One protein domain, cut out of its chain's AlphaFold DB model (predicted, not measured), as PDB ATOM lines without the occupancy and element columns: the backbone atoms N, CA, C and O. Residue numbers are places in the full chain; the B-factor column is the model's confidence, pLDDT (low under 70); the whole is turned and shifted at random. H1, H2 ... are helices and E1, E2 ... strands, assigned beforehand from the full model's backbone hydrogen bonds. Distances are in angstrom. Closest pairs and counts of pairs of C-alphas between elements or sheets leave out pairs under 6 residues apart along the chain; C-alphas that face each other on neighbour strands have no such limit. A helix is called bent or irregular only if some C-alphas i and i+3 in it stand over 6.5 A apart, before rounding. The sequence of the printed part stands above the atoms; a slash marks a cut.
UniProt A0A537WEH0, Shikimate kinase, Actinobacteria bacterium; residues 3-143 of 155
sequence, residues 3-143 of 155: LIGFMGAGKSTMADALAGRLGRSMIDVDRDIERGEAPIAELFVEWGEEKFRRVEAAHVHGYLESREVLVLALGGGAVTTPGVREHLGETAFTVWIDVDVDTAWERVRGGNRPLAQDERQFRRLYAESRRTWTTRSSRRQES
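Overview. This is residues 3 to 143 of the 155 residues of the protein "Shikimate kinase" of Actinobacteria bacterium (UniProt A0A537WEH0). A short pair of parallel strands, E1 and E2, lies between H1 over one face and the end of the long, kinked H3 over the other. E3, paired with residues 3 to 4, and H4 continue to one side; H5 packs steeply across residues 119 to 126 of H6. The 141 printed residues, mostly helix, hold six helices and three strands in the order H1 E1 H2 H3 E2 H4 E3 H5 H6. The whole is compact, radius of gyration of the C-alphas 14.4 A, and rounded, 39 by 34 by 27 A.

Along the chain. Find C-alpha 11 at (163.601, 151.255, 118.625); H1 runs from there to 22, 15.9 A. Then come E1, 25 to 28, H2, 29 to 36, and H3, 40 to 65, 23.6 A. H3 is irregular, C-alphas 46 and 49 being 9.3 A apart, with a kink of 124 degrees near residue 47. Next are E2, 70 to 73, H4, 82 to 91, E3, 94 to 96, and H5, 101 to 108. H6, 119 to 134, 22.4 A, ends at (147.760, 146.721, 118.526).

Arrangement. Look between E1 and E2: N 27 and O 71 are 2.9 A apart, within hydrogen-bond range. E1, H2, H3 and E2 form a strand-helix-strand unit, parallel neighbour strands joined through helices, with a right-handed crossover. H1 comes closest to E2 at the C-alphas of Ser 12 and Ala 73, 5.6 A. H2 and H3 touch, closest C-alphas Glu 34 and Ile 40, 6.2 A, only just about perpendicular at 70.0 degrees. H3 touches H4 with residues 57 to 65 alone, closest C-alphas Ala 57 and Val 84, 5.9 A, a shallow tilt of 25 degrees, the same way. H6 touches H5 with residues 119 to 126 alone, closest C-alphas Arg 123 and Val 101, 6.6 A, a steep tilt of 65 degrees, opposite ways. E3 pairs with no named strand. Every O i to N i+4 pair is within hydrogen-bond range in H1, H2, H4 and H5; H3 has 19 of 22, H6 10 of 12.

Size, cuts and confidence. The C-alphas of Arg 67 and Arg 120 are farthest apart, 41.3 A. The printed part has no cut and no long link. Look at residues 134 to 143 for pLDDT under 70.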
ATOM      1  N   LEU A   3     158.700 155.540 121.694       95.06
ATOM      2  CA  LEU A   3     158.776 154.450 120.732       95.06
ATOM      3  C   LEU A   3     158.638 153.128 121.493       95.06
ATOM      4  O   LEU A   3     159.434 152.821 122.383       95.06
ATOM      5  N   ILE A   4     157.636 152.338 121.112       93.44
ATOM      6  CA  ILE A   4     157.327 151.016 121.673       93.44
ATOM      7  C   ILE A   4     157.422 149.938 120.593       93.44
ATOM      8  O   ILE A   4     157.414 150.232 119.399       93.44
ATOM      9  N   GLY A   5     157.504 148.674 121.000       91.38
ATOM     10  CA  GLY A   5     157.630 147.530 120.093       91.38
ATOM     11  C   GLY A   5     158.602 146.481 120.618       91.38
ATOM     12  O   GLY A   5     159.286 146.695 121.624       91.38
ATOM     13  N   PHE A   6     158.700 145.344 119.934       92.88
ATOM     14  CA  PHE A   6     159.411 144.189 120.488       92.88
ATOM     15  C   PHE A   6     160.907 144.426 120.583       92.88
ATOM     16  O   PHE A   6     161.470 145.306 119.921       92.88
ATOM     17  N   MET A   7     161.582 143.640 121.416       90.94
ATOM     18  CA  MET A   7     163.036 143.560 121.316       90.94
ATOM     19  C   MET A   7     163.417 143.125 119.889       90.94
ATOM     20  O   MET A   7     162.696 142.360 119.257       90.94
ATOM     21  N   GLY A   8     164.487 143.702 119.340       89.06
ATOM     22  CA  GLY A   8     164.849 143.517 117.927       89.06
ATOM     23  C   GLY A   8     164.108 144.424 116.931       89.06
ATOM     24  O   GLY A   8     164.515 144.513 115.774       89.06
ATOM     25  N   ALA A   9     163.093 145.192 117.350       92.19
ATOM     26  CA  ALA A   9     162.358 146.084 116.440       92.19
ATOM     27  C   ALA A   9     163.162 147.293 115.919       92.19
ATOM     28  O   ALA A   9     162.753 147.923 114.954       92.19
ATOM     29  N   GLY A  10     164.315 147.615 116.518       91.06
ATOM     30  CA  GLY A  10     165.143 148.759 116.100       91.06
ATOM     31  C   GLY A  10     164.758 150.096 116.745       91.06
ATOM     32  O   GLY A  10     165.102 151.151 116.220       91.06
ATOM     33  N   LYS A  11     164.067 150.062 117.894       94.56
ATOM     34  CA  LYS A  11     163.601 151.255 118.625       94.56
ATOM     35  C   LYS A  11     164.714 152.246 118.931       94.56
ATOM     36  O   LYS A  11     164.553 153.414 118.613       94.56
ATOM     37  N   SER A  12     165.839 151.786 119.474       92.81
ATOM     38  CA  SER A  12     166.971 152.652 119.821       92.81
ATOM     39  C   SER A  12     167.532 153.363 118.587       92.81
ATOM     40  O   SER A  12     167.712 154.572 118.602       92.81
ATOM     41  N   THR A  13     167.719 152.634 117.482       94.25
ATOM     42  CA  THR A  13     168.203 153.193 116.211       94.25
ATOM     43  C   THR A  13     167.228 154.210 115.619       94.25
ATOM     44  O   THR A  13     167.639 155.279 115.176       94.25
ATOM     45  N   MET A  14     165.927 153.905 115.616       94.75
ATOM     46  CA  MET A  14     164.914 154.833 115.107       94.75
ATOM     47  C   MET A  14     164.751 156.061 116.004       94.75
ATOM     48  O   MET A  14     164.584 157.162 115.488       94.75
ATOM     49  N   ALA A  15     164.806 155.889 117.325       95.25
ATOM     50  CA  ALA A  15     164.713 156.979 118.287       95.25
ATOM     51  C   ALA A  15     165.902 157.940 118.162       95.25
ATOM     52  O   ALA A  15     165.682 159.146 118.156       95.25
ATOM     53  N   ASP A  16     167.120 157.423 117.990       95.25
ATOM     54  CA  ASP A  16     168.326 158.227 117.771       95.25
ATOM     55  C   ASP A  16     168.224 159.073 116.488       95.25
ATOM     56  O   ASP A  16     168.305 160.303 116.521       95.25
ATOM     57  N   ALA A  17     167.896 158.436 115.358       95.12
ATOM     58  CA  ALA A  17     167.704 159.137 114.087       95.12
ATOM     59  C   ALA A  17     166.571 160.179 114.148       95.12
ATOM     60  O   ALA A  17     166.664 161.260 113.556       95.12
ATOM     61  N   LEU A  18     165.482 159.863 114.854       94.50
ATOM     62  CA  LEU A  18     164.354 160.769 115.034       94.50
ATOM     63  C   LEU A  18     164.727 161.968 115.908       94.50
ATOM     64  O   LEU A  18     164.376 163.097 115.572       94.50
ATOM     65  N   ALA A  19     165.445 161.739 117.002       95.44
ATOM     66  CA  ALA A  19     165.893 162.785 117.905       95.44
ATOM     67  C   ALA A  19     166.824 163.777 117.200       95.44
ATOM     68  O   ALA A  19     166.582 164.983 117.271       95.44
ATOM     69  N   GLY A  20     167.780 163.279 116.407       95.75
ATOM     70  CA  GLY A  20     168.647 164.119 115.578       95.75
ATOM     71  C   GLY A  20     167.865 164.985 114.585       95.75
ATOM     72  O   GLY A  20     168.128 166.178 114.458       95.75
ATOM     73  N   ARG A  21     166.838 164.424 113.932       95.81
ATOM     74  CA  ARG A  21     165.962 165.181 113.016       95.81
ATOM     75  C   ARG A  21     165.094 166.222 113.716       95.81
ATOM     76  O   ARG A  21     164.763 167.236 113.110       95.81
ATOM     77  N   LEU A  22     164.690 165.961 114.956       93.50
ATOM     78  CA  LEU A  22     163.849 166.863 115.741       93.50
ATOM     79  C   LEU A  22     164.652 167.890 116.549       93.50
ATOM     80  O   LEU A  22     164.034 168.761 117.160       93.50
ATOM     81  N   GLY A  23     165.985 167.782 116.589       94.81
ATOM     82  CA  GLY A  23     166.832 168.595 117.465       94.81
ATOM     83  C   GLY A  23     166.526 168.363 118.948       94.81
ATOM     84  O   GLY A  23     166.480 169.315 119.723       94.81
ATOM     85  N   ARG A  24     166.226 167.117 119.330       94.38
ATOM     86  CA  ARG A  24     165.811 166.729 120.688       94.38
ATOM     87  C   ARG A  24     166.780 165.725 121.290       94.38
ATOM     88  O   ARG A  24     167.470 165.019 120.561       94.38
ATOM     89  N   SER A  25     166.766 165.616 122.613       95.12
ATOM     90  CA  SER A  25     167.467 164.547 123.325       95.12
ATOM     91  C   SER A  25     166.711 163.222 123.209       95.12
ATOM     92  O   SER A  25     165.475 163.186 123.127       95.12
ATOM     93  N   MET A  26     167.468 162.127 123.219       95.62
ATOM     94  CA  MET A  26     166.956 160.760 123.195       95.62
ATOM     95  C   MET A  26     167.371 160.015 124.457       95.62
ATOM     96  O   MET A  26     168.519 160.126 124.879       95.62
ATOM     97  N   ILE A  27     166.448 159.232 125.014       97.12
ATOM     98  CA  ILE A  27     166.727 158.283 126.093       97.12
ATOM     99  C   ILE A  27     166.299 156.884 125.653       97.12
ATOM    100  O   ILE A  27     165.157 156.670 125.245       97.12
ATOM    101  N   ASP A  28     167.213 155.924 125.766       96.56
ATOM    102  CA  ASP A  28     166.905 154.496 125.748       96.56
ATOM    103  C   ASP A  28     166.800 154.025 127.196       96.56
ATOM    104  O   ASP A  28     167.804 154.015 127.907       96.56
ATOM    105  N   VAL A  29     165.591 153.679 127.637       95.81
ATOM    106  CA  VAL A  29     165.328 153.372 129.049       95.81
ATOM    107  C   VAL A  29     166.056 152.104 129.498       95.81
ATOM    108  O   VAL A  29     166.546 152.071 130.621       95.81
ATOM    109  N   ASP A  30     166.208 151.102 128.624       93.44
ATOM    110  CA  ASP A  30     166.978 149.895 128.956       93.44
ATOM    111  C   ASP A  30     168.437 150.280 129.254       93.44
ATOM    112  O   ASP A  30     168.981 149.919 130.292       93.44
ATOM    113  N   ARG A  31     169.059 151.066 128.364       94.19
ATOM    114  CA  ARG A  31     170.464 151.492 128.523       94.19
ATOM    115  C   ARG A  31     170.666 152.424 129.707       94.19
ATOM    116  O   ARG A  31     171.741 152.448 130.297       94.19
ATOM    117  N   ASP A  32     169.668 153.247 129.998       95.94
ATOM    118  CA  ASP A  32     169.697 154.166 131.124       95.94
ATOM    119  C   ASP A  32     169.707 153.413 132.458       95.94
ATOM    120  O   ASP A  32     170.569 153.678 133.296       95.94
ATOM    121  N   ILE A  33     168.844 152.399 132.587       95.06
ATOM    122  CA  ILE A  33     168.831 151.479 133.730       95.06
ATOM    123  C   ILE A  33     170.173 150.747 133.835       95.06
ATOM    124  O   ILE A  33     170.771 150.740 134.904       95.06
ATOM    125  N   GLU A  34     170.698 150.194 132.735       95.00
ATOM    126  CA  GLU A  34     171.999 149.498 132.751       95.00
ATOM    127  C   GLU A  34     173.161 150.400 133.180       95.00
ATOM    128  O   GLU A  34     174.106 149.929 133.807       95.00
ATOM    129  N   ARG A  35     173.104 151.698 132.854       95.38
ATOM    130  CA  ARG A  35     174.134 152.671 133.240       95.38
ATOM    131  C   ARG A  35     174.070 153.034 134.726       95.38
ATOM    132  O   ARG A  35     175.107 153.358 135.298       95.38
ATOM    133  N   GLY A  36     172.873 153.065 135.309       93.19
ATOM    134  CA  GLY A  36     172.665 153.403 136.720       93.19
ATOM    135  C   GLY A  36     172.780 152.211 137.670       93.19
ATOM    136  O   GLY A  36     173.113 152.401 138.835       93.19
ATOM    137  N   GLU A  37     172.516 151.007 137.166       94.00
ATOM    138  CA  GLU A  37     172.390 149.783 137.955       94.00
ATOM    139  C   GLU A  37     173.423 148.738 137.485       94.00
ATOM    140  O   GLU A  37     174.620 148.875 137.730       94.00
ATOM    141  N   ALA A  38     172.971 147.690 136.795       94.31
ATOM    142  CA  ALA A  38     173.779 146.602 136.257       94.31
ATOM    143  C   ALA A  38     173.167 146.124 134.925       94.31
ATOM    144  O   ALA A  38     172.048 146.533 134.586       94.31
ATOM    145  N   PRO A  39     173.843 145.254 134.151       94.31
ATOM    146  CA  PRO A  39     173.269 144.682 132.935       94.31
ATOM    147  C   PRO A  39     171.882 144.085 133.191       94.31
ATOM    148  O   PRO A  39     171.687 143.361 134.168       94.31
ATOM    149  N   ILE A  40     170.915 144.316 132.292       92.06
ATOM    150  CA  ILE A  40     169.528 143.847 132.492       92.06
ATOM    151  C   ILE A  40     169.488 142.335 132.735       92.06
ATOM    152  O   ILE A  40     168.670 141.855 133.514       92.06
ATOM    153  N   ALA A  41     170.382 141.573 132.101       91.00
ATOM    154  CA  ALA A  41     170.473 140.137 132.329       91.00
ATOM    155  C   ALA A  41     170.783 139.761 133.780       91.00
ATOM    156  O   ALA A  41     170.145 138.856 134.314       91.00
ATOM    157  N   GLU A  42     171.691 140.484 134.424       94.00
ATOM    158  CA  GLU A  42     172.035 140.282 135.831       94.00
ATOM    159  C   GLU A  42     170.888 140.744 136.728       94.00
ATOM    160  O   GLU A  42     170.450 139.995 137.598       94.00
ATOM    161  N   LEU A  43     170.288 141.903 136.431       93.94
ATOM    162  CA  LEU A  43     169.128 142.405 137.172       93.94
ATOM    163  C   LEU A  43     167.947 141.427 137.141       93.94
ATOM    164  O   LEU A  43     167.291 141.224 138.157       93.94
ATOM    165  N   PHE A  44     167.672 140.778 136.006       92.12
ATOM    166  CA  PHE A  44     166.619 139.758 135.926       92.12
ATOM    167  C   PHE A  44     166.926 138.528 136.788       92.12
ATOM    168  O   PHE A  44     165.999 137.961 137.365       92.12
ATOM    169  N   VAL A  45     168.195 138.117 136.881       93.00
ATOM    170  CA  VAL A  45     168.622 136.989 137.726       93.00
ATOM    171  C   VAL A  45     168.524 137.351 139.206       93.00
ATOM    172  O   VAL A  45     167.996 136.571 139.994       93.00
ATOM    173  N   GLU A  46     168.999 138.534 139.587       94.88
ATOM    174  CA  GLU A  46     169.051 138.968 140.984       94.88
ATOM    175  C   GLU A  46     167.687 139.386 141.534       94.88
ATOM    176  O   GLU A  46     167.361 139.123 142.692       94.88
ATOM    177  N   TRP A  47     166.901 140.108 140.737       95.38
ATOM    178  CA  TRP A  47     165.668 140.749 141.197       95.38
ATOM    179  C   TRP A  47     164.415 139.978 140.799       95.38
ATOM    180  O   TRP A  47     163.360 140.178 141.406       95.38
ATOM    181  N   GLY A  48     164.511 139.128 139.778       93.56
ATOM    182  CA  GLY A  48     163.350 138.584 139.092       93.56
ATOM    183  C   GLY A  48     162.613 139.640 138.261       93.56
ATOM    184  O   GLY A  48     162.802 140.853 138.398       93.56
ATOM    185  N   GLU A  49     161.723 139.167 137.387       91.44
ATOM    186  CA  GLU A  49     161.009 140.041 136.452       91.44
ATOM    187  C   GLU A  49     160.104 141.054 137.168       91.44
ATOM    188  O   GLU A  49     160.083 142.219 136.790       91.44
ATOM    189  N   GLU A  50     159.388 140.657 138.222       92.81
ATOM    190  CA  GLU A  50     158.428 141.543 138.897       92.81
ATOM    191  C   GLU A  50     159.093 142.814 139.447       92.81
ATOM    192  O   GLU A  50     158.630 143.934 139.200       92.81
ATOM    193  N   LYS A  51     160.215 142.664 140.161       95.38
ATOM    194  CA  LYS A  51     160.959 143.808 140.698       95.38
ATOM    195  C   LYS A  51     161.597 144.623 139.573       95.38
ATOM    196  O   LYS A  51     161.524 145.849 139.641       95.38
ATOM    197  N   PHE A  52     162.143 143.982 138.534       94.81
ATOM    198  CA  PHE A  52     162.644 144.699 137.359       94.81
ATOM    199  C   PHE A  52     161.551 145.568 136.723       94.81
ATOM    200  O   PHE A  52     161.764 146.758 136.515       94.81
ATOM    201  N   ARG A  53     160.347 145.025 136.498       93.94
ATOM    202  CA  ARG A  53     159.220 145.768 135.906       93.94
ATOM    203  C   ARG A  53     158.796 146.964 136.745       93.94
ATOM    204  O   ARG A  53     158.437 147.996 136.185       93.94
ATOM    205  N   ARG A  54     158.855 146.855 138.076       95.12
ATOM    206  CA  ARG A  54     158.580 147.984 138.974       95.12
ATOM    207  C   ARG A  54     159.618 149.101 138.821       95.12
ATOM    208  O   ARG A  54     159.238 150.267 138.764       95.12
ATOM    209  N   VAL A  55     160.902 148.752 138.740       95.00
ATOM    210  CA  VAL A  55     161.997 149.721 138.546       95.00
ATOM    211  C   VAL A  55     161.947 150.343 137.147       95.00
ATOM    212  O   VAL A  55     162.080 151.558 137.011       95.00
ATOM    213  N   GLU A  56     161.691 149.536 136.117       96.50
ATOM    214  CA  GLU A  56     161.495 149.993 134.736       96.50
ATOM    215  C   GLU A  56     160.332 150.990 134.666       96.50
ATOM    216  O   GLU A  56     160.490 152.087 134.136       96.50
ATOM    217  N   ALA A  57     159.186 150.665 135.273       96.25
ATOM    218  CA  ALA A  57     158.035 151.559 135.308       96.25
ATOM    219  C   ALA A  57     158.361 152.907 135.968       96.25
ATOM    220  O   ALA A  57     157.987 153.944 135.426       96.25
ATOM    221  N   ALA A  58     159.090 152.908 137.088       96.12
ATOM    222  CA  ALA A  58     159.482 154.140 137.771       96.12
ATOM    223  C   ALA A  58     160.337 155.062 136.881       96.12
ATOM    224  O   ALA A  58     160.061 156.258 136.809       96.12
ATOM    225  N   HIS A  59     161.309 154.510 136.144       96.25
ATOM    226  CA  HIS A  59     162.101 155.285 135.182       96.25
ATOM    227  C   HIS A  59     161.223 155.864 134.072       96.25
ATOM    228  O   HIS A  59     161.308 157.051 133.761       96.25
ATOM    229  N   VAL A  60     160.342 155.043 133.492       95.81
ATOM    230  CA  VAL A  60     159.441 155.495 132.425       95.81
ATOM    231  C   VAL A  60     158.539 156.628 132.906       95.81
ATOM    232  O   VAL A  60     158.428 157.636 132.215       95.81
ATOM    233  N   HIS A  61     157.939 156.499 134.091       95.56
ATOM    234  CA  HIS A  61     157.121 157.555 134.683       95.56
ATOM    235  C   HIS A  61     157.923 158.842 134.892       95.56
ATOM    236  O   HIS A  61     157.488 159.894 134.431       95.56
ATOM    237  N   GLY A  62     159.133 158.757 135.455       95.50
ATOM    238  CA  GLY A  62     159.997 159.926 135.640       95.50
ATOM    239  C   GLY A  62     160.304 160.664 134.332       95.50
ATOM    240  O   GLY A  62     160.238 161.892 134.277       95.50
ATOM    241  N   TYR A  63     160.568 159.934 133.244       95.69
ATOM    242  CA  TYR A  63     160.800 160.547 131.933       95.69
ATOM    243  C   TYR A  63     159.544 161.168 131.320       95.69
ATOM    244  O   TYR A  63     159.631 162.221 130.683       95.69
ATOM    245  N   LEU A  64     158.383 160.539 131.504       92.75
ATOM    246  CA  LEU A  64     157.104 161.046 131.004       92.75
ATOM    247  C   LEU A  64     156.615 162.285 131.765       92.75
ATOM    248  O   LEU A  64     155.962 163.136 131.167       92.75
ATOM    249  N   GLU A  65     156.961 162.406 133.046       93.62
ATOM    250  CA  GLU A  65     156.645 163.562 133.897       93.62
ATOM    251  C   GLU A  65     157.665 164.702 133.765       93.62
ATOM    252  O   GLU A  65     157.421 165.826 134.219       93.62
ATOM    253  N   SER A  66     158.816 164.437 133.140       90.25
ATOM    254  CA  SER A  66     159.845 165.450 132.935       90.25
ATOM    255  C   SER A  66     159.334 166.601 132.055       90.25
ATOM    256  O   SER A  66     158.553 166.419 131.121       90.25
ATOM    257  N   ARG A  67     159.811 167.823 132.327       87.00
ATOM    258  CA  ARG A  67     159.520 168.996 131.477       87.00
ATOM    259  C   ARG A  67     160.341 169.013 130.187       87.00
ATOM    260  O   ARG A  67     160.157 169.906 129.358       87.00
ATOM    261  N   GLU A  68     161.264 168.070 130.030       88.44
ATOM    262  CA  GLU A  68     162.116 167.979 128.859       88.44
ATOM    263  C   GLU A  68     161.375 167.356 127.682       88.44
ATOM    264  O   GLU A  68     160.574 166.428 127.798       88.44
ATOM    265  N   VAL A  69     161.667 167.865 126.490       87.00
ATOM    266  CA  VAL A  69     161.033 167.381 125.272       87.00
ATOM    267  C   VAL A  69     161.862 166.234 124.691       87.00
ATOM    268  O   VAL A  69     162.720 166.441 123.835       87.00
ATOM    269  N   LEU A  70     161.575 165.013 125.146       92.94
ATOM    270  CA  LEU A  70     162.374 163.818 124.854       92.94
ATOM    271  C   LEU A  70     161.791 162.921 123.748       92.94
ATOM    272  O   LEU A  70     160.571 162.851 123.521       92.94
ATOM    273  N   VAL A  71     162.685 162.180 123.090       96.25
ATOM    274  CA  VAL A  71     162.369 160.953 122.346       96.25
ATOM    275  C   VAL A  71     162.772 159.755 123.208       96.25
ATOM    276  O   VAL A  71     163.945 159.572 123.506       96.25
ATOM    277  N   LEU A  72     161.805 158.933 123.610       96.44
ATOM    278  CA  LEU A  72     162.036 157.778 124.479       96.44
ATOM    279  C   LEU A  72     161.993 156.484 123.664       96.44
ATOM    280  O   LEU A  72     161.021 156.250 122.950       96.44
ATOM    281  N   ALA A  73     162.997 155.622 123.793       96.38
ATOM    282  CA  ALA A  73     162.930 154.222 123.385       96.38
ATOM    283  C   ALA A  73     162.699 153.357 124.628       96.38
ATOM    284  O   ALA A  73     163.511 153.351 125.549       96.38
ATOM    285  N   LEU A  74     161.574 152.644 124.656       94.12
ATOM    286  CA  LEU A  74     161.184 151.812 125.795       94.12
ATOM    287  C   LEU A  74     161.638 150.363 125.626       94.12
ATOM    288  O   LEU A  74     161.731 149.874 124.500       94.12
ATOM    289  N   GLY A  75     161.847 149.652 126.734       86.69
ATOM    290  CA  GLY A  75     162.054 148.207 126.735       86.69
ATOM    291  C   GLY A  75     160.875 147.461 126.104       86.69
ATOM    292  O   GLY A  75     159.723 147.899 126.149       86.69
ATOM    293  N   GLY A  76     161.140 146.301 125.490       85.38
ATOM    294  CA  GLY A  76     160.095 145.523 124.800       85.38
ATOM    295  C   GLY A  76     158.960 145.058 125.721       85.38
ATOM    296  O   GLY A  76     157.843 144.848 125.255       85.38
ATOM    297  N   GLY A  77     159.241 144.929 127.019       85.62
ATOM    298  CA  GLY A  77     158.259 144.568 128.034       85.62
ATOM    299  C   GLY A  77     157.708 145.744 128.843       85.62
ATOM    300  O   GLY A  77     156.783 145.524 129.605       85.62
ATOM    301  N   ALA A  78     158.180 146.983 128.665       87.50
ATOM    302  CA  ALA A  78     157.735 148.122 129.485       87.50
ATOM    303  C   ALA A  78     156.208 148.305 129.469       87.50
ATOM    304  O   ALA A  78     155.560 148.566 130.478       87.50
ATOM    305  N   VAL A  79     155.604 148.091 128.301       87.31
ATOM    306  CA  VAL A  79     154.157 148.198 128.098       87.31
ATOM    307  C   VAL A  79     153.381 146.958 128.546       87.31
ATOM    308  O   VAL A  79     152.177 146.913 128.324       87.31
ATOM    309  N   THR A  80     153.993 145.940 129.157       86.44
ATOM    310  CA  THR A  80     153.240 144.872 129.846       86.44
ATOM    311  C   THR A  80     152.741 145.346 131.210       86.44
ATOM    312  O   THR A  80     151.672 144.912 131.645       86.44
ATOM    313  N   THR A  81     153.401 146.344 131.804       90.75
ATOM    314  CA  THR A  81     152.954 147.038 133.014       90.75
ATOM    315  C   THR A  81     151.753 147.950 132.705       90.75
ATOM    316  O   THR A  81     151.884 148.872 131.894       90.75
ATOM    317  N   PRO A  82     150.573 147.741 133.328       90.25
ATOM    318  CA  PRO A  82     149.383 148.560 133.078       90.25
ATOM    319  C   PRO A  82     149.592 150.060 133.303       90.25
ATOM    320  O   PRO A  82     149.268 150.840 132.409       90.25
ATOM    321  N   GLY A  83     150.226 150.445 134.417       91.44
ATOM    322  CA  GLY A  83     150.481 151.853 134.743       91.44
ATOM    323  C   GLY A  83     151.329 152.573 133.690       91.44
ATOM    324  O   GLY A  83     151.004 153.690 133.294       91.44
ATOM    325  N   VAL A  84     152.345 151.902 133.133       93.38
ATOM    326  CA  VAL A  84     153.153 152.454 132.031       93.38
ATOM    327  C   VAL A  84     152.286 152.717 130.798       93.38
ATOM    328  O   VAL A  84     152.393 153.773 130.178       93.38
ATOM    329  N   ARG A  85     151.396 151.783 130.437       90.50
ATOM    330  CA  ARG A  85     150.502 151.958 129.278       90.50
ATOM    331  C   ARG A  85     149.506 153.095 129.460       90.50
ATOM    332  O   ARG A  85     149.179 153.766 128.482       90.50
ATOM    333  N   GLU A  86     148.963 153.237 130.660       91.12
ATOM    334  CA  GLU A  86     148.004 154.290 130.991       91.12
ATOM    335  C   GLU A  86     148.667 155.654 130.874       91.12
ATOM    336  O   GLU A  86     148.245 156.456 130.043       91.12
ATOM    337  N   HIS A  87     149.795 155.829 131.556       92.69
ATOM    338  CA  HIS A  87     150.548 157.075 131.554       92.69
ATOM    339  C   HIS A  87     151.007 157.467 130.136       92.69
ATOM    340  O   HIS A  87     150.820 158.606 129.713       92.69
ATOM    341  N   LEU A  88     151.518 156.518 129.337       91.31
ATOM    342  CA  LEU A  88     151.859 156.776 127.929       91.31
ATOM    343  C   LEU A  88     150.677 157.314 127.114       91.31
ATOM    344  O   LEU A  88     150.870 158.166 126.249       91.31
ATOM    345  N   GLY A  89     149.470 156.803 127.369       88.12
ATOM    346  CA  GLY A  89     148.256 157.243 126.683       88.12
ATOM    347  C   GLY A  89     147.823 158.661 127.054       88.12
ATOM    348  O   GLY A  89     147.154 159.309 126.253       88.12
ATOM    349  N   GLU A  90     148.212 159.137 128.233       89.44
ATOM    350  CA  GLU A  90     147.850 160.456 128.749       89.44
ATOM    351  C   GLU A  90     148.874 161.529 128.371       89.44
ATOM    352  O   GLU A  90     148.493 162.660 128.069       89.44
ATOM    353  N   THR A  91     150.167 161.189 128.348       89.38
ATOM    354  CA  THR A  91     151.235 162.203 128.312       89.38
ATOM    355  C   THR A  91     152.116 162.169 127.067       89.38
ATOM    356  O   THR A  91     152.820 163.143 126.792       89.38
ATOM    357  N   ALA A  92     152.092 161.094 126.269       89.44
ATOM    358  CA  ALA A  92     153.039 160.928 125.170       89.44
ATOM    359  C   ALA A  92     152.397 160.557 123.831       89.44
ATOM    360  O   ALA A  92     151.664 159.581 123.683       89.44
ATOM    361  N   PHE A  93     152.836 161.249 122.775       90.69
ATOM    362  CA  PHE A  93     152.717 160.703 121.427       90.69
ATOM    363  C   PHE A  93     153.524 159.402 121.349       90.69
ATOM    364  O   PHE A  93     154.747 159.433 121.517       90.69
ATOM    365  N   THR A  94     152.841 158.282 121.114       91.06
ATOM    366  CA  THR A  94     153.426 156.939 121.153       91.06
ATOM    367  C   THR A  94     153.426 156.310 119.762       91.06
ATOM    368  O   THR A  94     152.379 156.165 119.134       91.06
ATOM    369  N   VAL A  95     154.607 155.919 119.287       90.69
ATOM    370  CA  VAL A  95     154.823 155.247 118.003       90.69
ATOM    371  C   VAL A  95     155.136 153.784 118.262       90.69
ATOM    372  O   VAL A  95     156.091 153.457 118.963       90.69
ATOM    373  N   TRP A  96     154.350 152.894 117.667       90.81
ATOM    374  CA  TRP A  96     154.650 151.470 117.677       90.81
ATOM    375  C   TRP A  96     155.461 151.086 116.439       90.81
ATOM    376  O   TRP A  96     155.025 151.314 115.313       90.81
ATOM    377  N   ILE A  97     156.636 150.498 116.664       91.12
ATOM    378  CA  ILE A  97     157.484 149.927 115.620       91.12
ATOM    379  C   ILE A  97     157.139 148.449 115.480       91.12
ATOM    380  O   ILE A  97     157.472 147.629 116.346       91.12
ATOM    381  N   ASP A  98     156.450 148.130 114.389       90.31
ATOM    382  CA  ASP A  98     156.072 146.767 114.038       90.31
ATOM    383  C   ASP A  98     157.135 146.137 113.126       90.31
ATOM    384  O   ASP A  98     157.493 146.706 112.096       90.31
ATOM    385  N   VAL A  99     157.633 144.964 113.513       92.06
ATOM    386  CA  VAL A  99     158.530 144.115 112.714       92.06
ATOM    387  C   VAL A  99     158.050 142.678 112.828       92.06
ATOM    388  O   VAL A  99     157.499 142.302 113.868       92.06
ATOM    389  N   ASP A 100     158.258 141.864 111.798       93.25
ATOM    390  CA  ASP A 100     157.956 140.437 111.871       93.25
ATOM    391  C   ASP A 100     158.877 139.717 112.875       93.25
ATOM    392  O   ASP A 100     159.966 140.185 113.226       93.25
ATOM    393  N   VAL A 101     158.395 138.586 113.392       94.25
ATOM    394  CA  VAL A 101     159.076 137.838 114.454       94.25
ATOM    395  C   VAL A 101     160.407 137.243 113.995       94.25
ATOM    396  O   VAL A 101     161.316 137.135 114.814       94.25
ATOM    397  N   ASP A 102     160.539 136.900 112.711       95.38
ATOM    398  CA  ASP A 102     161.754 136.298 112.158       95.38
ATOM    399  C   ASP A 102     162.868 137.349 112.108       95.38
ATOM    400  O   ASP A 102     163.932 137.153 112.696       95.38
ATOM    401  N   THR A 103     162.573 138.529 111.558       95.12
ATOM    402  CA  THR A 103     163.464 139.696 111.576       95.12
ATOM    403  C   THR A 103     163.844 140.093 113.003       95.12
ATOM    404  O   THR A 103     165.003 140.413 113.282       95.12
ATOM    405  N   ALA A 104     162.879 140.106 113.929       93.62
ATOM    406  CA  ALA A 104     163.152 140.436 115.325       93.62
ATOM    407  C   ALA A 104     164.108 139.420 115.965       93.62
ATOM    408  O   ALA A 104     165.051 139.833 116.641       93.62
ATOM    409  N   TRP A 105     163.881 138.124 115.730       95.19
ATOM    410  CA  TRP A 105     164.691 137.026 116.252       95.19
ATOM    411  C   TRP A 105     166.122 137.068 115.723       95.19
ATOM    412  O   TRP A 105     167.070 137.040 116.508       95.19
ATOM    413  N   GLU A 106     166.296 137.215 114.409       94.94
ATOM    414  CA  GLU A 106     167.615 137.286 113.772       94.94
ATOM    415  C   GLU A 106     168.496 138.393 114.356       94.94
ATOM    416  O   GLU A 106     169.708 138.217 114.478       94.94
ATOM    417  N   ARG A 107     167.893 139.514 114.762       92.94
ATOM    418  CA  ARG A 107     168.607 140.656 115.345       92.94
ATOM    419  C   ARG A 107     169.038 140.460 116.794       92.94
ATOM    420  O   ARG A 107     169.900 141.206 117.253       92.94
ATOM    421  N   VAL A 108     168.413 139.548 117.536       90.62
ATOM    422  CA  VAL A 108     168.642 139.407 118.989       90.62
ATOM    423  C   VAL A 108     169.218 138.059 119.398       90.62
ATOM    424  O   VAL A 108     169.777 137.961 120.493       90.62
ATOM    425  N   ARG A 109     169.094 137.029 118.553       91.12
ATOM    426  CA  ARG A 109     169.611 135.686 118.833       91.12
ATOM    427  C   ARG A 109     171.116 135.729 119.109       91.12
ATOM    428  O   ARG A 109     171.860 136.433 118.430       91.12
ATOM    429  N   GLY A 110     171.565 134.969 120.106       86.06
ATOM    430  CA  GLY A 110     172.977 134.920 120.507       86.06
ATOM    431  C   GLY A 110     173.489 136.166 121.242       86.06
ATOM    432  O   GLY A 110     174.682 136.251 121.520       86.06
ATOM    433  N   GLY A 111     172.618 137.131 121.558       84.94
ATOM    434  CA  GLY A 111     172.949 138.287 122.392       84.94
ATOM    435  C   GLY A 111     172.625 138.082 123.876       84.94
ATOM    436  O   GLY A 111     172.001 137.098 124.274       84.94
ATOM    437  N   ASN A 112     172.970 139.073 124.703       80.81
ATOM    438  CA  ASN A 112     172.750 139.052 126.156       80.81
ATOM    439  C   ASN A 112     171.323 139.484 126.566       80.81
ATOM    440  O   ASN A 112     171.126 140.285 127.475       80.81
ATOM    441  N   ARG A 113     170.301 139.032 125.827       83.06
ATOM    442  CA  ARG A 113     168.891 139.391 126.058       83.06
ATOM    443  C   ARG A 113     168.185 138.238 126.790       83.06
ATOM    444  O   ARG A 113     167.920 137.223 126.145       83.06
ATOM    445  N   PRO A 114     167.813 138.372 128.079       81.44
ATOM    446  CA  PRO A 114     167.285 137.257 128.888       81.44
ATOM    447  C   PRO A 114     166.047 136.582 128.298       81.44
ATOM    448  O   PRO A 114     165.889 135.370 128.356       81.44
ATOM    449  N   LEU A 115     165.183 137.381 127.674       84.94
ATOM    450  CA  LEU A 115     163.928 136.930 127.074       84.94
ATOM    451  C   LEU A 115     164.079 136.424 125.625       84.94
ATOM    452  O   LEU A 115     163.081 136.103 124.984       84.94
ATOM    453  N   ALA A 116     165.307 136.365 125.099       88.50
ATOM    454  CA  ALA A 116     165.621 135.922 123.739       88.50
ATOM    455  C   ALA A 116     166.699 134.822 123.704       88.50
ATOM    456  O   ALA A 116     167.489 134.756 122.765       88.50
ATOM    457  N   GLN A 117     166.741 133.974 124.735       89.75
ATOM    458  CA  GLN A 117     167.660 132.831 124.797       89.75
ATOM    459  C   GLN A 117     167.087 131.569 124.129       89.75
ATOM    460  O   GLN A 117     167.841 130.761 123.598       89.75
ATOM    461  N   ASP A 118     165.758 131.422 124.103       93.44
ATOM    462  CA  ASP A 118     165.047 130.312 123.458       93.44
ATOM    463  C   ASP A 118     164.079 130.839 122.390       93.44
ATOM    464  O   ASP A 118     163.225 131.685 122.668       93.44
ATOM    465  N   GLU A 119     164.192 130.330 121.159       94.50
ATOM    466  CA  GLU A 119     163.404 130.814 120.018       94.50
ATOM    467  C   GLU A 119     161.903 130.563 120.208       94.50
ATOM    468  O   GLU A 119     161.063 131.404 119.871       94.50
ATOM    469  N   ARG A 120     161.538 129.404 120.764       94.62
ATOM    470  CA  ARG A 120     160.132 129.038 120.956       94.62
ATOM    471  C   ARG A 120     159.472 129.962 121.978       94.62
ATOM    472  O   ARG A 120     158.364 130.449 121.737       94.62
ATOM    473  N   GLN A 121     160.143 130.227 123.094       92.12
ATOM    474  CA  GLN A 121     159.715 131.192 124.101       92.12
ATOM    475  C   GLN A 121     159.654 132.606 123.519       92.12
ATOM    476  O   GLN A 121     158.657 133.296 123.728       92.12
ATOM    477  N   PHE A 122     160.657 133.017 122.743       92.81
ATOM    478  CA  PHE A 122     160.692 134.321 122.084       92.81
ATOM    479  C   PHE A 122     159.478 134.544 121.174       92.81
ATOM    480  O   PHE A 122     158.785 135.558 121.288       92.81
ATOM    481  N   ARG A 123     159.163 133.571 120.310       94.50
ATOM    482  CA  ARG A 123     157.995 133.622 119.415       94.50
ATOM    483  C   ARG A 123     156.676 133.673 120.187       94.50
ATOM    484  O   ARG A 123     155.764 134.397 119.785       94.50
ATOM    485  N   ARG A 124     156.573 132.951 121.311       92.12
ATOM    486  CA  ARG A 124     155.403 133.018 122.204       92.12
ATOM    487  C   ARG A 124     155.244 134.418 122.801       92.12
ATOM    488  O   ARG A 124     154.178 135.014 122.661       92.12
ATOM    489  N   LEU A 125     156.317 134.966 123.374       90.31
ATOM    490  CA  LEU A 125     156.334 136.317 123.945       90.31
ATOM    491  C   LEU A 125     155.984 137.383 122.901       90.31
ATOM    492  O   LEU A 125     155.243 138.318 123.201       90.31
ATOM    493  N   TYR A 126     156.472 137.236 121.667       91.75
ATOM    494  CA  TYR A 126     156.129 138.125 120.559       91.75
ATOM    495  C   TYR A 126     154.621 138.122 120.278       91.75
ATOM    496  O   TYR A 126     153.995 139.183 120.209       91.75
ATOM    497  N   ALA A 127     154.021 136.935 120.148       90.00
ATOM    498  CA  ALA A 127     152.596 136.784 119.861       90.00
ATOM    499  C   ALA A 127     151.705 137.334 120.989       90.00
ATOM    500  O   ALA A 127     150.683 137.968 120.715       90.00
ATOM    501  N   GLU A 128     152.102 137.123 122.246       87.12
ATOM    502  CA  GLU A 128     151.430 137.682 123.423       87.12
ATOM    503  C   GLU A 128     151.530 139.214 123.437       87.12
ATOM    504  O   GLU A 128     150.512 139.905 123.535       87.12
ATOM    505  N   SER A 129     152.736 139.752 123.235       85.62
ATOM    506  CA  SER A 129     153.002 141.195 123.286       85.62
ATOM    507  C   SER A 129     152.300 141.973 122.171       85.62
ATOM    508  O   SER A 129     151.791 143.072 122.408       85.62
ATOM    509  N   ARG A 130     152.202 141.401 120.959       82.06
ATOM    510  CA  ARG A 130     151.503 142.038 119.827       82.06
ATOM    511  C   ARG A 130     150.075 142.449 120.178       82.06
ATOM    512  O   ARG A 130     149.665 143.539 119.791       82.06
ATOM    513  N   ARG A 131     149.336 141.612 120.918       75.81
ATOM    514  CA  ARG A 131     147.936 141.882 121.305       75.81
ATOM    515  C   ARG A 131     147.815 143.143 122.159       75.81
ATOM    516  O   ARG A 131     146.858 143.907 122.028       75.81
ATOM    517  N   THR A 132     148.802 143.372 123.018       76.12
ATOM    518  CA  THR A 132     148.860 144.542 123.896       76.12
ATOM    519  C   THR A 132     149.140 145.822 123.108       76.12
ATOM    520  O   THR A 132     148.573 146.866 123.422       76.12
ATOM    521  N   TRP A 133     149.976 145.759 122.068       72.75
ATOM    522  CA  TRP A 133     150.402 146.952 121.324       72.75
ATOM    523  C   TRP A 133     149.408 147.387 120.248       72.75
ATOM    524  O   TRP A 133     149.194 148.584 120.064       72.75
ATOM    525  N   THR A 134     148.745 146.434 119.583       63.91
ATOM    526  CA  THR A 134     147.760 146.721 118.526       63.91
ATOM    527  C   THR A 134     146.547 147.496 119.026       63.91
ATOM    528  O   THR A 134     145.958 148.266 118.276       63.91
ATOM    529  N   THR A 135     146.172 147.319 120.292       56.75
ATOM    530  CA  THR A 135     144.947 147.897 120.863       56.75
ATOM    531  C   THR A 135     145.073 149.399 121.161       56.75
ATOM    532  O   THR A 135     144.061 150.069 121.342       56.75
ATOM    533  N   ARG A 136     146.292 149.962 121.209       52.03
ATOM    534  CA  ARG A 136     146.526 151.327 121.728       52.03
ATOM    535  C   ARG A 136     147.295 152.271 120.798       52.03
ATOM    536  O   ARG A 136     147.347 153.465 121.083       52.03
ATOM    537  N   SER A 137     147.889 151.794 119.699       51.88
ATOM    538  CA  SER A 137     148.596 152.675 118.761       51.88
ATOM    539  C   SER A 137     147.595 153.525 117.972       51.88
ATOM    540  O   SER A 137     147.017 153.062 116.991       51.88
ATOM    541  N   SER A 138     147.395 154.773 118.391       42.59
ATOM    542  CA  SER A 138     146.453 155.704 117.763       42.59
ATOM    543  C   SER A 138     146.809 156.066 116.313       42.59
ATOM    544  O   SER A 138     145.926 156.520 115.592       42.59
ATOM    545  N   ARG A 139     148.037 155.801 115.832       49.62
ATOM    546  CA  ARG A 139     148.373 155.725 114.395       49.62
ATOM    547  C   ARG A 139     149.481 154.696 114.142       49.62
ATOM    548  O   ARG A 139     150.549 154.768 114.745       49.62
ATOM    549  N   ARG A 140     149.219 153.750 113.233       42.25
ATOM    550  CA  ARG A 140     150.161 152.725 112.753       42.25
ATOM    551  C   ARG A 140     151.154 153.382 111.783       42.25
ATOM    552  O   ARG A 140     150.726 154.023 110.830       42.25
ATOM    553  N   GLN A 141     152.455 153.250 112.023       42.72
ATOM    554  CA  GLN A 141     153.489 153.521 111.018       42.72
ATOM    555  C   GLN A 141     154.066 152.162 110.630       42.72
ATOM    556  O   GLN A 141     154.737 151.515 111.431       42.72
ATOM    557  N   GLU A 142     153.728 151.685 109.437       37.47
ATOM    558  CA  GLU A 142     154.295 150.451 108.905       37.47
ATOM    559  C   GLU A 142     155.726 150.734 108.455       37.47
ATOM    560  O   GLU A 142     155.956 151.520 107.537       37.47
ATOM    561  N   SER A 143     156.703 150.109 109.115       39.03
ATOM    562  CA  SER A 143     158.070 150.083 108.606       39.03
ATOM    563  C   SER A 143     158.087 149.123 107.421       39.03
ATOM    564  O   SER A 143     158.238 147.915 107.579       39.03
TER     565      SER A 143